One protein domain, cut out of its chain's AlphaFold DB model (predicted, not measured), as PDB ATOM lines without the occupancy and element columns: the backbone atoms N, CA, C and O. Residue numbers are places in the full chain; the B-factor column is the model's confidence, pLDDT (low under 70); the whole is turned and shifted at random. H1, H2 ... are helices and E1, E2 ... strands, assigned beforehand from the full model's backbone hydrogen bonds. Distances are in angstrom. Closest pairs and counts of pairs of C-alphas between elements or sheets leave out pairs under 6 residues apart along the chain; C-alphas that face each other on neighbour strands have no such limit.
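What this domain is: This is residues 26 to 39 and 51 to 153 of the 200 residues of the protein "Hypothetical protein" of Adineta steineri (UniProt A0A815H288). A long, narrow sheet of three strands, E1, E2 and E3, reaches out to the loop of residues 70 to 84 at one end, while three short helices and a small second sheet, E4 and E5, gather loosely round its other end. The printed part has 117 residues, under half of them in named elements, in the order E1 E2 E3 H1 H2 E4 H3 E5, class mixed. The sheets, in order E1 - E2 - E3 and E4 - E5, are antiparallel. The whole is only just compact, close to loose, with a radius of gyration of the C-alphas of 16.2 A and spans of 44 by 33 by 26 A.

How they stand to each other: E2, residues 62 to 69, is the inner strand. E1, residues 26 to 30, is antiparallel to it, with N 28 and O 66 at 2.9 A. E3, residues 85 to 93, forms a hairpin with E2, with N 65 and O 90 at 3.0 A. H2, residues 122 to 126, only grazes this sheet with residues 123 to 124; C-alphas 93 and 124 are the closest of E3 and H2, 7.6 A apart. H1, residues 96 to 103, is not on the sheet. H3, residues 144 to 147, is close to H1 but not clearly touching, the closest C-alphas being Val 102 and Ile 145, 6.9 A. E4, residues 135 to 138, and E5, residues 149 to 152, are antiparallel, with N 137 and O 150 at 2.9 A; both are apart from E1, E2 and E3. In H1 and H2 every O i to N i+4 pair is within hydrogen-bond range; H3 is too short for one.

Where its parts are: E3 is 24.3 A long, E2 23.2 A, E1 13.1 A, E4 10.5 A, H1 10.3 A and E5 10.1 A. E1 begins at C-alpha 26 (16.878, 15.660, 15.588), and E5 ends at C-alpha 152 (23.072, 28.574, 25.215).

The domain as a whole: The C-alphas farthest apart, Gly 83 and Thr 142, are 48.6 A apart. Residues 40 to 50 are not printed, and C-alphas 39 and 51 are 13.8 A apart across the cut. The links E2 to E3 and H1 to H2 are long. The pLDDT is under 70 at residues 26 to 39, 51 to 56 and 72 to 83.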
ATOM      1  N   ALA A  26      16.835  14.443  16.382       58.41
ATOM      2  CA  ALA A  26      16.878  15.660  15.588       58.41
ATOM      3  C   ALA A  26      16.042  16.734  16.229       58.41
ATOM      4  O   ALA A  26      15.018  16.493  16.876       58.41
ATOM      5  N   VAL A  27      16.541  17.936  15.995       61.62
ATOM      6  CA  VAL A  27      16.025  19.166  16.538       61.62
ATOM      7  C   VAL A  27      15.660  20.043  15.355       61.62
ATOM      8  O   VAL A  27      16.534  20.570  14.669       61.62
ATOM      9  N   ASP A  28      14.361  20.185  15.113       58.19
ATOM     10  CA  ASP A  28      13.853  21.149  14.144       58.19
ATOM     11  C   ASP A  28      13.734  22.511  14.836       58.19
ATOM     12  O   ASP A  28      13.124  22.616  15.905       58.19
ATOM     13  N   ILE A  29      14.299  23.554  14.224       63.50
ATOM     14  CA  ILE A  29      14.303  24.920  14.758       63.50
ATOM     15  C   ILE A  29      13.740  25.877  13.707       63.50
ATOM     16  O   ILE A  29      14.316  26.012  12.628       63.50
ATOM     17  N   TRP A  30      12.659  26.593  14.026       53.06
ATOM     18  CA  TRP A  30      12.041  27.563  13.110       53.06
ATOM     19  C   TRP A  30      11.605  28.851  13.818       53.06
ATOM     20  O   TRP A  30      11.361  28.878  15.024       53.06
ATOM     21  N   HIS A  31      11.542  29.947  13.063       61.19
ATOM     22  CA  HIS A  31      11.252  31.297  13.559       61.19
ATOM     23  C   HIS A  31      10.869  32.223  12.378       61.19
ATOM     24  O   HIS A  31      11.016  31.839  11.215       61.19
ATOM     25  N   CYS A  32      10.473  33.469  12.660       49.56
ATOM     26  CA  CYS A  32      10.290  34.518  11.649       49.56
ATOM     27  C   CYS A  32      11.541  35.381  11.400       49.56
ATOM     28  O   CYS A  32      12.295  35.669  12.326       49.56
ATOM     29  N   ASN A  33      11.784  35.833  10.171       61.81
ATOM     30  CA  ASN A  33      12.901  36.722   9.840       61.81
ATOM     31  C   ASN A  33      12.815  38.089  10.565       61.81
ATOM     32  O   ASN A  33      11.918  38.339  11.369       61.81
ATOM     33  N   THR A  34      13.774  38.984  10.310       56.44
ATOM     34  CA  THR A  34      13.895  40.273  11.021       56.44
ATOM     35  C   THR A  34      12.650  41.159  10.928       56.44
ATOM     36  O   THR A  34      12.415  41.934  11.850       56.44
ATOM     37  N   VAL A  35      11.816  40.987   9.896       60.38
ATOM     38  CA  VAL A  35      10.549  41.712   9.685       60.38
ATOM     39  C   VAL A  35       9.303  40.923  10.117       60.38
ATOM     40  O   VAL A  35       8.185  41.319   9.806       60.38
ATOM     41  N   GLY A  36       9.466  39.803  10.828       55.34
ATOM     42  CA  GLY A  36       8.340  39.037  11.375       55.34
ATOM     43  C   GLY A  36       7.690  38.054  10.396       55.34
ATOM     44  O   GLY A  36       6.651  37.477  10.710       55.34
ATOM     45  N   VAL A  37       8.313  37.790   9.241       54.31
ATOM     46  CA  VAL A  37       7.812  36.828   8.246       54.31
ATOM     47  C   VAL A  37       8.428  35.447   8.473       54.31
ATOM     48  O   VAL A  37       9.648  35.293   8.479       54.31
ATOM     49  N   TYR A  38       7.594  34.423   8.646       48.50
ATOM     50  CA  TYR A  38       8.035  33.025   8.663       48.50
ATOM     51  C   TYR A  38       8.381  32.563   7.246       48.50
ATOM     52  O   TYR A  38       7.642  32.852   6.305       48.50
ATOM     53  N   SER A  39       9.480  31.826   7.081       45.84
ATOM     54  CA  SER A  39       9.779  31.186   5.798       45.84
ATOM     55  C   SER A  39       8.674  30.183   5.455       45.84
ATOM     56  O   SER A  39       8.448  29.235   6.209       45.84
ATOM     57  N   TYR A  51      20.863  35.443  12.435       49.16
ATOM     58  CA  TYR A  51      20.197  36.586  13.063       49.16
ATOM     59  C   TYR A  51      19.501  36.172  14.375       49.16
ATOM     60  O   TYR A  51      19.101  35.023  14.550       49.16
ATOM     61  N   LEU A  52      19.202  37.143  15.239       48.03
ATOM     62  CA  LEU A  52      18.079  37.087  16.191       48.03
ATOM     63  C   LEU A  52      16.739  37.380  15.479       48.03
ATOM     64  O   LEU A  52      15.931  38.191  15.906       48.03
ATOM     65  N   ARG A  53      16.563  36.771  14.304       58.50
ATOM     66  CA  ARG A  53      15.363  36.042  13.894       58.50
ATOM     67  C   ARG A  53      14.083  36.594  14.562       58.50
ATOM     68  O   ARG A  53      13.681  36.099  15.603       58.50
ATOM     69  N   GLY A  54      13.574  37.680  13.949       51.81
ATOM     70  CA  GLY A  54      12.780  38.801  14.482       51.81
ATOM     71  C   GLY A  54      11.450  38.523  15.186       51.81
ATOM     72  O   GLY A  54      11.267  37.506  15.840       51.81
ATOM     73  N   TYR A  55      10.537  39.498  15.155       61.12
ATOM     74  CA  TYR A  55       9.311  39.485  15.962       61.12
ATOM     75  C   TYR A  55       8.085  39.908  15.152       61.12
ATOM     76  O   TYR A  55       8.200  40.640  14.169       61.12
ATOM     77  N   TYR A  56       6.919  39.439  15.590       61.44
ATOM     78  CA  TYR A  56       5.607  39.777  15.049       61.44
ATOM     79  C   TYR A  56       4.674  40.188  16.192       61.44
ATOM     80  O   TYR A  56       4.906  39.853  17.355       61.44
ATOM     81  N   GLY A  57       3.624  40.942  15.869       71.94
ATOM     82  CA  GLY A  57       2.668  41.412  16.870       71.94
ATOM     83  C   GLY A  57       1.939  40.262  17.575       71.94
ATOM     84  O   GLY A  57       1.591  39.255  16.958       71.94
ATOM     85  N   GLY A  58       1.681  40.430  18.873       79.69
ATOM     86  CA  GLY A  58       0.859  39.514  19.669       79.69
ATOM     87  C   GLY A  58       1.587  38.299  20.248       79.69
ATOM     88  O   GLY A  58       0.932  37.480  20.898       79.69
ATOM     89  N   ARG A  59       2.905  38.164  20.038       89.44
ATOM     90  CA  ARG A  59       3.755  37.143  20.670       89.44
ATOM     91  C   ARG A  59       5.138  37.705  21.008       89.44
ATOM     92  O   ARG A  59       5.692  38.482  20.234       89.44
ATOM     93  N   ALA A  60       5.704  37.318  22.150       89.44
ATOM     94  CA  ALA A  60       7.079  37.676  22.506       89.44
ATOM     95  C   ALA A  60       8.082  37.052  21.528       89.44
ATOM     96  O   ALA A  60       7.760  36.074  20.861       89.44
ATOM     97  N   THR A  61       9.301  37.585  21.421       87.19
ATOM     98  CA  THR A  61      10.336  36.996  20.552       87.19
ATOM     99  C   THR A  61      10.703  35.591  21.034       87.19
ATOM    100  O   THR A  61      11.113  35.411  22.181       87.19
ATOM    101  N   HIS A  62      10.572  34.598  20.152       86.00
ATOM    102  CA  HIS A  62      10.866  33.199  20.452       86.00
ATOM    103  C   HIS A  62      11.353  32.438  19.220       86.00
ATOM    104  O   HIS A  62      11.094  32.807  18.074       86.00
ATOM    105  N   ILE A  63      12.023  31.322  19.479       79.56
ATOM    106  CA  ILE A  63      12.337  30.293  18.497       79.56
ATOM    107  C   ILE A  63      11.507  29.062  18.838       79.56
ATOM    108  O   ILE A  63      11.502  28.612  19.981       79.56
ATOM    109  N   HIS A  64      10.829  28.481  17.856       80.62
ATOM    110  CA  HIS A  64      10.195  27.190  18.063       80.62
ATOM    111  C   HIS A  64      11.214  26.061  17.965       80.62
ATOM    112  O   HIS A  64      12.116  26.095  17.124       80.62
ATOM    113  N   VAL A  65      11.015  25.039  18.793       77.19
ATOM    114  CA  VAL A  65      11.826  23.829  18.794       77.19
ATOM    115  C   VAL A  65      10.937  22.593  18.793       77.19
ATOM    116  O   VAL A  65       9.923  22.533  19.493       77.19
ATOM    117  N   LYS A  66      11.326  21.586  18.016       78.00
ATOM    118  CA  LYS A  66      10.735  20.249  18.066       78.00
ATOM    119  C   LYS A  66      11.836  19.211  18.159       78.00
ATOM    120  O   LYS A  66      12.784  19.268  17.385       78.00
ATOM    121  N   VAL A  67      11.690  18.271  19.089       77.88
ATOM    122  CA  VAL A  67      12.631  17.163  19.271       77.88
ATOM    123  C   VAL A  67      11.955  15.857  18.889       77.88
ATOM    124  O   VAL A  67      10.858  15.542  19.367       77.88
ATOM    125  N   ARG A  68      12.611  15.114  18.000       78.19
ATOM    126  CA  ARG A  68      12.113  13.862  17.429       78.19
ATOM    127  C   ARG A  68      13.110  12.733  17.639       78.19
ATOM    128  O   ARG A  68      14.317  12.967  17.634       78.19
ATOM    129  N   PHE A  69      12.577  11.525  17.790       81.88
ATOM    130  CA  PHE A  69      13.326  10.291  18.027       81.88
ATOM    131  C   PHE A  69      12.864   9.177  17.089       81.88
ATOM    132  O   PHE A  69      11.765   9.238  16.538       81.88
ATOM    133  N   GLY A  70      13.710   8.156  16.923       75.81
ATOM    134  CA  GLY A  70      13.389   6.966  16.127       75.81
ATOM    135  C   GLY A  70      13.351   7.212  14.617       75.81
ATOM    136  O   GLY A  70      12.749   6.431  13.890       75.81
ATOM    137  N   GLY A  71      13.952   8.310  14.141       73.62
ATOM    138  CA  GLY A  71      14.140   8.555  12.711       73.62
ATOM    139  C   GLY A  71      15.171   7.599  12.111       73.62
ATOM    140  O   GLY A  71      16.057   7.108  12.811       73.62
ATOM    141  N   THR A  72      15.065   7.349  10.808       66.75
ATOM    142  CA  THR A  72      16.034   6.518  10.090       66.75
ATOM    143  C   THR A  72      17.161   7.405   9.565       66.75
ATOM    144  O   THR A  72      16.925   8.373   8.839       66.75
ATOM    145  N   GLU A  73      18.406   7.100   9.929       62.47
ATOM    146  CA  GLU A  73      19.564   7.782   9.349       62.47
ATOM    147  C   GLU A  73      19.722   7.383   7.880       62.47
ATOM    148  O   GLU A  73      19.683   6.202   7.536       62.47
ATOM    149  N   THR A  74      19.900   8.366   6.998       59.88
ATOM    150  CA  THR A  74      20.294   8.085   5.612       59.88
ATOM    151  C   THR A  74      21.815   8.056   5.510       59.88
ATOM    152  O   THR A  74      22.514   8.699   6.293       59.88
ATOM    153  N   SER A  75      22.336   7.329   4.519       52.97
ATOM    154  CA  SER A  75      23.769   7.047   4.323       52.97
ATOM    155  C   SER A  75      24.676   8.285   4.192       52.97
ATOM    156  O   SER A  75      25.892   8.144   4.128       52.97
ATOM    157  N   SER A  76      24.113   9.494   4.149       55.00
ATOM    158  CA  SER A  76      24.814  10.779   4.056       55.00
ATOM    159  C   SER A  76      24.901  11.552   5.384       55.00
ATOM    160  O   SER A  76      25.193  12.746   5.374       55.00
ATOM    161  N   GLY A  77      24.616  10.919   6.531       52.12
ATOM    162  CA  GLY A  77      24.644  11.584   7.846       52.12
ATOM    163  C   GLY A  77      23.493  12.575   8.064       52.12
ATOM    164  O   GLY A  77      23.470  13.303   9.053       52.12
ATOM    165  N   SER A  78      22.528  12.603   7.142       51.59
ATOM    166  CA  SER A  78      21.266  13.322   7.294       51.59
ATOM    167  C   SER A  78      20.219  12.366   7.862       51.59
ATOM    168  O   SER A  78      19.945  11.317   7.272       51.59
ATOM    169  N   ILE A  79      19.624  12.702   9.006       54.22
ATOM    170  CA  ILE A  79      18.530  11.907   9.572       54.22
ATOM    171  C   ILE A  79      17.244  12.236   8.810       54.22
ATOM    172  O   ILE A  79      16.760  13.367   8.867       54.22
ATOM    173  N   TYR A  80      16.682  11.253   8.104       54.25
ATOM    174  CA  TYR A  80      15.362  11.380   7.498       54.25
ATOM    175  C   TYR A  80      14.315  10.866   8.488       54.25
ATOM    176  O   TYR A  80      14.320   9.706   8.902       54.25
ATOM    177  N   TYR A  81      13.394  11.739   8.893       57.50
ATOM    178  CA  TYR A  81      12.338  11.371   9.838       57.50
ATOM    179  C   TYR A  81      11.188  10.675   9.127       57.50
ATOM    180  O   TYR A  81      10.143  11.268   8.865       57.50
ATOM    181  N   TRP A  82      11.381   9.389   8.860       52.94
ATOM    182  CA  TRP A  82      10.322   8.460   8.496       52.94
ATOM    183  C   TRP A  82      10.266   7.344   9.541       52.94
ATOM    184  O   TRP A  82      11.298   6.755   9.859       52.94
ATOM    185  N   GLY A  83       9.081   7.098  10.112       66.56
ATOM    186  CA  GLY A  83       8.871   6.028  11.099       66.56
ATOM    187  C   GLY A  83       9.249   6.322  12.565       66.56
ATOM    188  O   GLY A  83       9.378   5.376  13.330       66.56
ATOM    189  N   GLY A  84       9.384   7.590  12.981       77.00
ATOM    190  CA  GLY A  84       9.679   7.988  14.373       77.00
ATOM    191  C   GLY A  84       8.538   8.734  15.084       77.00
ATOM    192  O   GLY A  84       7.409   8.788  14.592       77.00
ATOM    193  N   HIS A  85       8.836   9.376  16.219       78.12
ATOM    194  CA  HIS A  85       7.858  10.156  16.993       78.12
ATOM    195  C   HIS A  85       8.382  11.516  17.471       78.12
ATOM    196  O   HIS A  85       9.584  11.779  17.523       78.12
ATOM    197  N   THR A  86       7.451  12.411  17.813       81.62
ATOM    198  CA  THR A  86       7.766  13.717  18.415       81.62
ATOM    199  C   THR A  86       7.719  13.597  19.931       81.62
ATOM    200  O   THR A  86       6.654  13.352  20.487       81.62
ATOM    201  N   SER A  87       8.863  13.799  20.580       83.19
ATOM    202  CA  SER A  87       9.004  13.756  22.041       83.19
ATOM    203  C   SER A  87       8.705  15.103  22.687       83.19
ATOM    204  O   SER A  87       8.106  15.169  23.758       83.19
ATOM    205  N   HIS A  88       9.083  16.194  22.019       80.94
ATOM    206  CA  HIS A  88       8.922  17.529  22.573       80.94
ATOM    207  C   HIS A  88       8.582  18.544  21.485       80.94
ATOM    208  O   HIS A  88       9.126  18.502  20.382       80.94
ATOM    209  N   THR A  89       7.688  19.476  21.801       82.19
ATOM    210  CA  THR A  89       7.457  20.702  21.033       82.19
ATOM    211  C   THR A  89       7.415  21.844  22.030       82.19
ATOM    212  O   THR A  89       6.619  21.807  22.962       82.19
ATOM    213  N   GLY A  90       8.272  22.837  21.832       85.56
ATOM    214  CA  GLY A  90       8.452  23.928  22.777       85.56
ATOM    215  C   GLY A  90       8.863  25.220  22.092       85.56
ATOM    216  O   GLY A  90       8.915  25.321  20.860       85.56
ATOM    217  N   GLN A  91       9.131  26.229  22.914       88.19
ATOM    218  CA  GLN A  91       9.556  27.552  22.473       88.19
ATOM    219  C   GLN A  91      10.692  28.033  23.368       88.19
ATOM    220  O   GLN A  91      10.607  27.918  24.587       88.19
ATOM    221  N   ILE A  92      11.753  28.544  22.754       86.50
ATOM    222  CA  ILE A  92      12.910  29.150  23.409       86.50
ATOM    223  C   ILE A  92      12.704  30.660  23.367       86.50
ATOM    224  O   ILE A  92      12.532  31.221  22.282       86.50
ATOM    225  N   PHE A  93      12.720  31.308  24.526       89.06
ATOM    226  CA  PHE A  93      12.484  32.746  24.654       89.06
ATOM    227  C   PHE A  93      13.783  33.512  24.894       89.06
ATOM    228  O   PHE A  93      14.793  32.955  25.322       89.06
ATOM    229  N   PHE A  94      13.744  34.817  24.640       88.69
ATOM    230  CA  PHE A  94      14.880  35.719  24.810       88.69
ATOM    231  C   PHE A  94      14.588  36.735  25.905       88.69
ATOM    232  O   PHE A  94      13.449  37.163  26.073       88.69
ATOM    233  N   ASN A  95      15.620  37.152  26.638       91.31
ATOM    234  CA  ASN A  95      15.463  38.218  27.619       91.31
ATOM    235  C   ASN A  95      15.030  39.518  26.926       91.31
ATOM    236  O   ASN A  95      15.641  39.936  25.938       91.31
ATOM    237  N   ASP A  96      14.013  40.181  27.481       90.94
ATOM    238  CA  ASP A  96      13.450  41.386  26.888       90.94
ATOM    239  C   ASP A  96      14.500  42.490  26.665       90.94
ATOM    240  O   ASP A  96      14.496  43.128  25.611       90.94
ATOM    241  N   SER A  97      15.447  42.669  27.590       90.62
ATOM    242  CA  SER A  97      16.499  43.691  27.476       90.62
ATOM    243  C   SER A  97      17.400  43.477  26.253       90.62
ATOM    244  O   SER A  97      17.625  44.412  25.483       90.62
ATOM    245  N   ILE A  98      17.848  42.241  26.008       84.56
ATOM    246  CA  ILE A  98      18.683  41.909  24.847       84.56
ATOM    247  C   ILE A  98      17.881  42.044  23.558       84.56
ATOM    248  O   ILE A  98      18.357  42.646  22.596       84.56
ATOM    249  N   THR A  99      16.643  41.555  23.544       85.69
ATOM    250  CA  THR A  99      15.770  41.693  22.379       85.69
ATOM    251  C   THR A  99      15.555  43.173  22.030       85.69
ATOM    252  O   THR A  99      15.511  43.521  20.856       85.69
ATOM    253  N   THR A 100      15.450  44.075  23.016       86.44
ATOM    254  CA  THR A 100      15.355  45.530  22.773       86.44
ATOM    255  C   THR A 100      16.625  46.081  22.127       86.44
ATOM    256  O   THR A 100      16.539  46.797  21.132       86.44
ATOM    257  N   LEU A 101      17.806  45.716  22.636       84.31
ATOM    258  CA  LEU A 101      19.084  46.141  22.047       84.31
ATOM    259  C   LEU A 101      19.216  45.693  20.587       84.31
ATOM    260  O   LEU A 101      19.646  46.467  19.738       84.31
ATOM    261  N   VAL A 102      18.807  44.460  20.294       80.69
ATOM    262  CA  VAL A 102      18.850  43.872  18.950       80.69
ATOM    263  C   VAL A 102      17.885  44.579  18.003       80.69
ATOM    264  O   VAL A 102      18.272  44.922  16.885       80.69
ATOM    265  N   GLN A 103      16.650  44.825  18.451       79.75
ATOM    266  CA  GLN A 103      15.622  45.507  17.658       79.75
ATOM    267  C   GLN A 103      16.008  46.951  17.308       79.75
ATOM    268  O   GLN A 103      15.604  47.448  16.263       79.75
ATOM    269  N   ASN A 104      16.848  47.597  18.121       83.00
ATOM    270  CA  ASN A 104      17.362  48.940  17.849       83.00
ATOM    271  C   ASN A 104      18.536  48.970  16.851       83.00
ATOM    272  O   ASN A 104      19.044  50.045  16.531       83.00
ATOM    273  N   THR A 105      19.004  47.820  16.355       79.94
ATOM    274  CA  THR A 105      20.049  47.780  15.321       79.94
ATOM    275  C   THR A 105      19.471  48.029  13.926       79.94
ATOM    276  O   THR A 105      18.300  47.763  13.653       79.94
ATOM    277  N   ALA A 106      20.316  48.481  12.994       76.12
ATOM    278  CA  ALA A 106      19.907  48.799  11.623       76.12
ATOM    279  C   ALA A 106      19.249  47.623  10.868       76.12
ATOM    280  O   ALA A 106      18.502  47.854   9.926       76.12
ATOM    281  N   TYR A 107      19.482  46.377  11.291       71.50
ATOM    282  CA  TYR A 107      18.916  45.179  10.660       71.50
ATOM    283  C   TYR A 107      17.430  44.937  10.978       71.50
ATOM    284  O   TYR A 107      16.775  44.179  10.262       71.50
ATOM    285  N   TYR A 108      16.904  45.556  12.040       72.69
ATOM    286  CA  TYR A 108      15.505  45.420  12.478       72.69
ATOM    287  C   TYR A 108      14.731  46.736  12.373       72.69
ATOM    288  O   TYR A 108      13.539  46.760  12.662       72.69
ATOM    289  N   SER A 109      15.383  47.811  11.918       75.62
ATOM    290  CA  SER A 109      14.803  49.156  11.818       75.62
ATOM    291  C   SER A 109      13.597  49.238  10.876       75.62
ATOM    292  O   SER A 109      12.773  50.137  11.015       75.62
ATOM    293  N   SER A 110      13.469  48.295   9.937       77.06
ATOM    294  CA  SER A 110      12.327  48.183   9.025       77.06
ATOM    295  C   SER A 110      11.142  47.396   9.599       77.06
ATOM    296  O   SER A 110      10.085  47.359   8.970       77.06
ATOM    297  N   ASN A 111      11.281  46.762  10.770       75.75
ATOM    298  CA  ASN A 111      10.191  46.036  11.415       75.75
ATOM    299  C   ASN A 111       9.336  46.989  12.264       75.75
ATOM    300  O   ASN A 111       9.779  47.482  13.299       75.75
ATOM    301  N   THR A 112       8.096  47.209  11.830       79.88
ATOM    302  CA  THR A 112       7.123  48.106  12.470       79.88
ATOM    303  C   THR A 112       6.143  47.391  13.402       79.88
ATOM    304  O   THR A 112       5.219  48.024  13.919       79.88
ATOM    305  N   ALA A 113       6.296  46.079  13.611       77.56
ATOM    306  CA  ALA A 113       5.408  45.322  14.482       77.56
ATOM    307  C   ALA A 113       5.431  45.881  15.914       77.56
ATOM    308  O   ALA A 113       6.445  46.363  16.408       77.56
ATOM    309  N   SER A 114       4.305  45.792  16.624       83.12
ATOM    310  CA  SER A 114       4.294  46.125  18.048       83.12
ATOM    311  C   SER A 114       4.958  45.013  18.844       83.12
ATOM    312  O   SER A 114       4.561  43.845  18.781       83.12
ATOM    313  N   ARG A 115       5.971  45.382  19.623       85.31
ATOM    314  CA  ARG A 115       6.670  44.446  20.489       85.31
ATOM    315  C   ARG A 115       5.742  43.921  21.587       85.31
ATOM    316  O   ARG A 115       5.103  44.693  22.294       85.31
ATOM    317  N   THR A 116       5.738  42.605  21.771       88.94
ATOM    318  CA  THR A 116       5.098  41.929  22.910       88.94
ATOM    319  C   THR A 116       6.187  41.509  23.897       88.94
ATOM    320  O   THR A 116       7.175  40.907  23.484       88.94
ATOM    321  N   LEU A 117       6.047  41.860  25.178       93.56
ATOM    322  CA  LEU A 117       6.996  41.456  26.227       93.56
ATOM    323  C   LEU A 117       6.748  40.010  26.658       93.56
ATOM    324  O   LEU A 117       5.621  39.520  26.556       93.56
ATOM    325  N   ASN A 118       7.766  39.354  27.219       93.81
ATOM    326  CA  ASN A 118       7.616  37.997  27.755       93.81
ATOM    327  C   ASN A 118       6.494  37.928  28.806       93.81
ATOM    328  O   ASN A 118       5.677  37.014  28.788       93.81
ATOM    329  N   SER A 119       6.394  38.940  29.675       95.81
ATOM    330  CA  SER A 119       5.400  39.003  30.757       95.81
ATOM    331  C   SER A 119       3.940  39.057  30.294       95.81
ATOM    332  O   SER A 119       3.049  38.789  31.095       95.81
ATOM    333  N   VAL A 120       3.680  39.396  29.029       94.25
ATOM    334  CA  VAL A 120       2.326  39.469  28.452       94.25
ATOM    335  C   VAL A 120       2.099  38.431  27.349       94.25
ATOM    336  O   VAL A 120       1.000  38.332  26.805       94.25
ATOM    337  N   ASP A 121       3.114  37.631  27.015       94.31
ATOM    338  CA  ASP A 121       2.962  36.515  26.090       94.31
ATOM    339  C   ASP A 121       2.328  35.322  26.808       94.31
ATOM    340  O   ASP A 121       2.842  34.792  27.794       94.31
ATOM    341  N   ARG A 122       1.185  34.870  26.286       93.25
ATOM    342  CA  ARG A 122       0.427  33.767  26.888       93.25
ATOM    343  C   ARG A 122       1.202  32.450  26.945       93.25
ATOM    344  O   ARG A 122       0.966  31.660  27.843       93.25
ATOM    345  N   VAL A 123       2.085  32.174  25.986       89.12
ATOM    346  CA  VAL A 123       2.854  30.923  25.979       89.12
ATOM    347  C   VAL A 123       3.983  31.035  26.987       89.12
ATOM    348  O   VAL A 123       4.160  30.118  27.778       89.12
ATOM    349  N   TYR A 124       4.688  32.168  27.012       91.62
ATOM    350  CA  TYR A 124       5.726  32.405  28.010       91.62
ATOM    351  C   TYR A 124       5.178  32.243  29.433       91.62
ATOM    352  O   TYR A 124       5.765  31.550  30.259       91.62
ATOM    353  N   THR A 125       4.020  32.848  29.700       93.25
ATOM    354  CA  THR A 125       3.405  32.871  31.035       93.25
ATOM    355  C   THR A 125       2.707  31.572  31.436       93.25
ATOM    356  O   THR A 125       2.586  31.317  32.630       93.25
ATOM    357  N   GLN A 126       2.242  30.754  30.486       91.44
ATOM    358  CA  GLN A 126       1.432  29.557  30.782       91.44
ATOM    359  C   GLN A 126       2.132  28.227  30.470       91.44
ATOM    360  O   GLN A 126       1.579  27.175  30.780       91.44
ATOM    361  N   GLN A 127       3.295  28.243  29.814       88.44
ATOM    362  CA  GLN A 127       4.031  27.038  29.404       88.44
ATOM    363  C   GLN A 127       5.497  27.102  29.847       88.44
ATOM    364  O   GLN A 127       6.392  26.768  29.073       88.44
ATOM    365  N   ASP A 128       5.724  27.584  31.071       86.06
ATOM    366  CA  ASP A 128       7.037  27.621  31.725       86.06
ATOM    367  C   ASP A 128       8.127  28.301  30.876       86.06
ATOM    368  O   ASP A 128       9.288  27.898  30.870       86.06
ATOM    369  N   GLY A 129       7.781  29.372  30.149       85.38
ATOM    370  CA  GLY A 129       8.712  30.041  29.231       85.38
ATOM    371  C   GLY A 129       9.940  30.650  29.912       85.38
ATOM    372  O   GLY A 129      10.956  30.886  29.259       85.38
ATOM    373  N   VAL A 130       9.875  30.870  31.229       87.25
ATOM    374  CA  VAL A 130      11.031  31.268  32.045       87.25
ATOM    375  C   VAL A 130      12.118  30.188  32.070       87.25
ATOM    376  O   VAL A 130      13.303  30.523  32.040       87.25
ATOM    377  N   ASP A 131      11.736  28.909  32.031       86.25
ATOM    378  CA  ASP A 131      12.661  27.770  32.042       86.25
ATOM    379  C   ASP A 131      13.307  27.529  30.670       86.25
ATOM    380  O   ASP A 131      14.306  26.815  30.561       86.25
ATOM    381  N   SER A 132      12.770  28.150  29.615       85.88
ATOM    382  CA  SER A 132      13.299  28.089  28.251       85.88
ATOM    383  C   SER A 132      13.924  29.405  27.779       85.88
ATOM    384  O   SER A 132      14.106  29.614  26.573       85.88
ATOM    385  N   LEU A 133      14.299  30.287  28.711       85.56
ATOM    386  CA  LEU A 133      15.109  31.460  28.398       85.56
ATOM    387  C   LEU A 133      16.509  31.047  27.937       85.56
ATOM    388  O   LEU A 133      17.239  30.335  28.630       85.56
ATOM    389  N   VAL A 134      16.918  31.553  26.775       83.38
ATOM    390  CA  VAL A 134      18.304  31.409  26.332       83.38
ATOM    391  C   VAL A 134      19.227  32.262  27.206       83.38
ATOM    392  O   VAL A 134      18.972  33.440  27.470       83.38
ATOM    393  N   THR A 135      20.339  31.671  27.634       83.38
ATOM    394  CA  THR A 135      21.446  32.417  28.233       83.38
ATOM    395  C   THR A 135      22.282  33.007  27.109       83.38
ATOM    396  O   THR A 135      22.835  32.261  26.301       83.38
ATOM    397  N   LEU A 136      22.358  34.335  27.036       81.19
ATOM    398  CA  LEU A 136      23.088  35.055  25.992       81.19
ATOM    399  C   LEU A 136      24.366  35.668  26.556       81.19
ATOM    400  O   LEU A 136      24.356  36.225  27.653       81.19
ATOM    401  N   ALA A 137      25.437  35.620  25.774       80.88
ATOM    402  CA  ALA A 137      26.690  36.303  26.064       80.88
ATOM    403  C   ALA A 137      27.168  37.061  24.823       80.88
ATOM    404  O   ALA A 137      26.962  36.612  23.697       80.88
ATOM    405  N   TYR A 138      27.818  38.208  25.016       81.56
ATOM    406  CA  TYR A 138      28.491  38.888  23.913       81.56
ATOM    407  C   TYR A 138      29.669  38.048  23.429       81.56
ATOM    408  O   TYR A 138      30.469  37.575  24.236       81.56
ATOM    409  N   VAL A 139      29.783  37.901  22.110       80.06
ATOM    410  CA  VAL A 139      30.965  37.297  21.475       80.06
ATOM    411  C   VAL A 139      32.200  38.151  21.775       80.06
ATOM    412  O   VAL A 139      33.255  37.629  22.118       80.06
ATOM    413  N   ASP A 140      32.044  39.473  21.684       81.44
ATOM    414  CA  ASP A 140      33.068  40.465  22.001       81.44
ATOM    415  C   ASP A 140      32.480  41.484  22.984       81.44
ATOM    416  O   ASP A 140      31.666  42.335  22.610       81.44
ATOM    417  N   GLN A 141      32.887  41.401  24.255       88.50
ATOM    418  CA  GLN A 141      32.374  42.290  25.302       88.50
ATOM    419  C   GLN A 141      32.679  43.769  25.039       88.50
ATOM    420  O   GLN A 141      31.922  44.628  25.484       88.50
ATOM    421  N   THR A 142      33.741  44.081  24.292       91.25
ATOM    422  CA  THR A 142      34.127  45.471  24.005       91.25
ATOM    423  C   THR A 142      33.249  46.111  22.932       91.25
ATOM    424  O   THR A 142      33.073  47.328  22.917       91.25
ATOM    425  N   LYS A 143      32.655  45.294  22.053       83.69
ATOM    426  CA  LYS A 143      31.765  45.745  20.970       83.69
ATOM    427  C   LYS A 143      30.284  45.625  21.318       83.69
ATOM    428  O   LYS A 143      29.444  46.120  20.562       83.69
ATOM    429  N   GLY A 144      29.952  44.965  22.430       85.75
ATOM    430  CA  GLY A 144      28.577  44.742  22.867       85.75
ATOM    431  C   GLY A 144      27.738  44.089  21.769       85.75
ATOM    432  O   GLY A 144      28.173  43.137  21.120       85.75
ATOM    433  N   ILE A 145      26.540  44.627  21.516       82.62
ATOM    434  CA  ILE A 145      25.607  44.038  20.548       82.62
ATOM    435  C   ILE A 145      26.155  44.001  19.114       82.62
ATOM    436  O   ILE A 145      25.888  43.054  18.376       82.62
ATOM    437  N   SER A 146      26.983  44.978  18.739       79.44
ATOM    438  CA  SER A 146      27.623  45.052  17.420       79.44
ATOM    439  C   SER A 146      28.672  43.956  17.212       79.44
ATOM    440  O   SER A 146      29.009  43.640  16.074       79.44
ATOM    441  N   GLY A 147      29.191  43.378  18.301       77.00
ATOM    442  CA  GLY A 147      30.116  42.244  18.283       77.00
ATOM    443  C   GLY A 147      29.435  40.886  18.106       77.00
ATOM    444  O   GLY A 147      30.123  39.899  17.860       77.00
ATOM    445  N   GLY A 148      28.104  40.827  18.201       75.62
ATOM    446  CA  GLY A 148      27.328  39.592  18.125       75.62
ATOM    447  C   GLY A 148      27.123  38.908  19.480       75.62
ATOM    448  O   GLY A 148      27.720  39.264  20.497       75.62
ATOM    449  N   LEU A 149      26.240  37.907  19.482       77.94
ATOM    450  CA  LEU A 149      25.845  37.143  20.664       77.94
ATOM    451  C   LEU A 149      26.053  35.646  20.428       77.94
ATOM    452  O   LEU A 149      25.744  35.135  19.350       77.94
ATOM    453  N   THR A 150      26.503  34.939  21.459       79.38
ATOM    454  CA  THR A 150      26.342  33.488  21.583       79.38
ATOM    455  C   THR A 150      25.166  33.195  22.506       79.38
ATOM    456  O   THR A 150      24.890  33.952  23.438       79.38
ATOM    457  N   GLY A 151      24.442  32.111  22.231       73.69
ATOM    458  CA  GLY A 151      23.290  31.694  23.020       73.69
ATOM    459  C   GLY A 151      23.374  30.227  23.401       73.69
ATOM    460  O   GLY A 151      23.615  29.383  22.540       73.69
ATOM    461  N   THR A 152      23.129  29.935  24.675       76.62
ATOM    462  CA  THR A 152      23.072  28.574  25.215       76.62
ATOM    463  C   THR A 152      21.722  28.345  25.879       76.62
ATOM    464  O   THR A 152      21.276  29.144  26.702       76.62
ATOM    465  N   VAL A 153      21.075  27.232  25.547       76.50
ATOM    466  CA  VAL A 153      19.848  26.760  26.196       76.50
ATOM    467  C   VAL A 153      19.990  25.271  26.490       76.50
ATOM    468  O   VAL A 153      20.541  24.524  25.684       76.50
TER     469      VAL A 153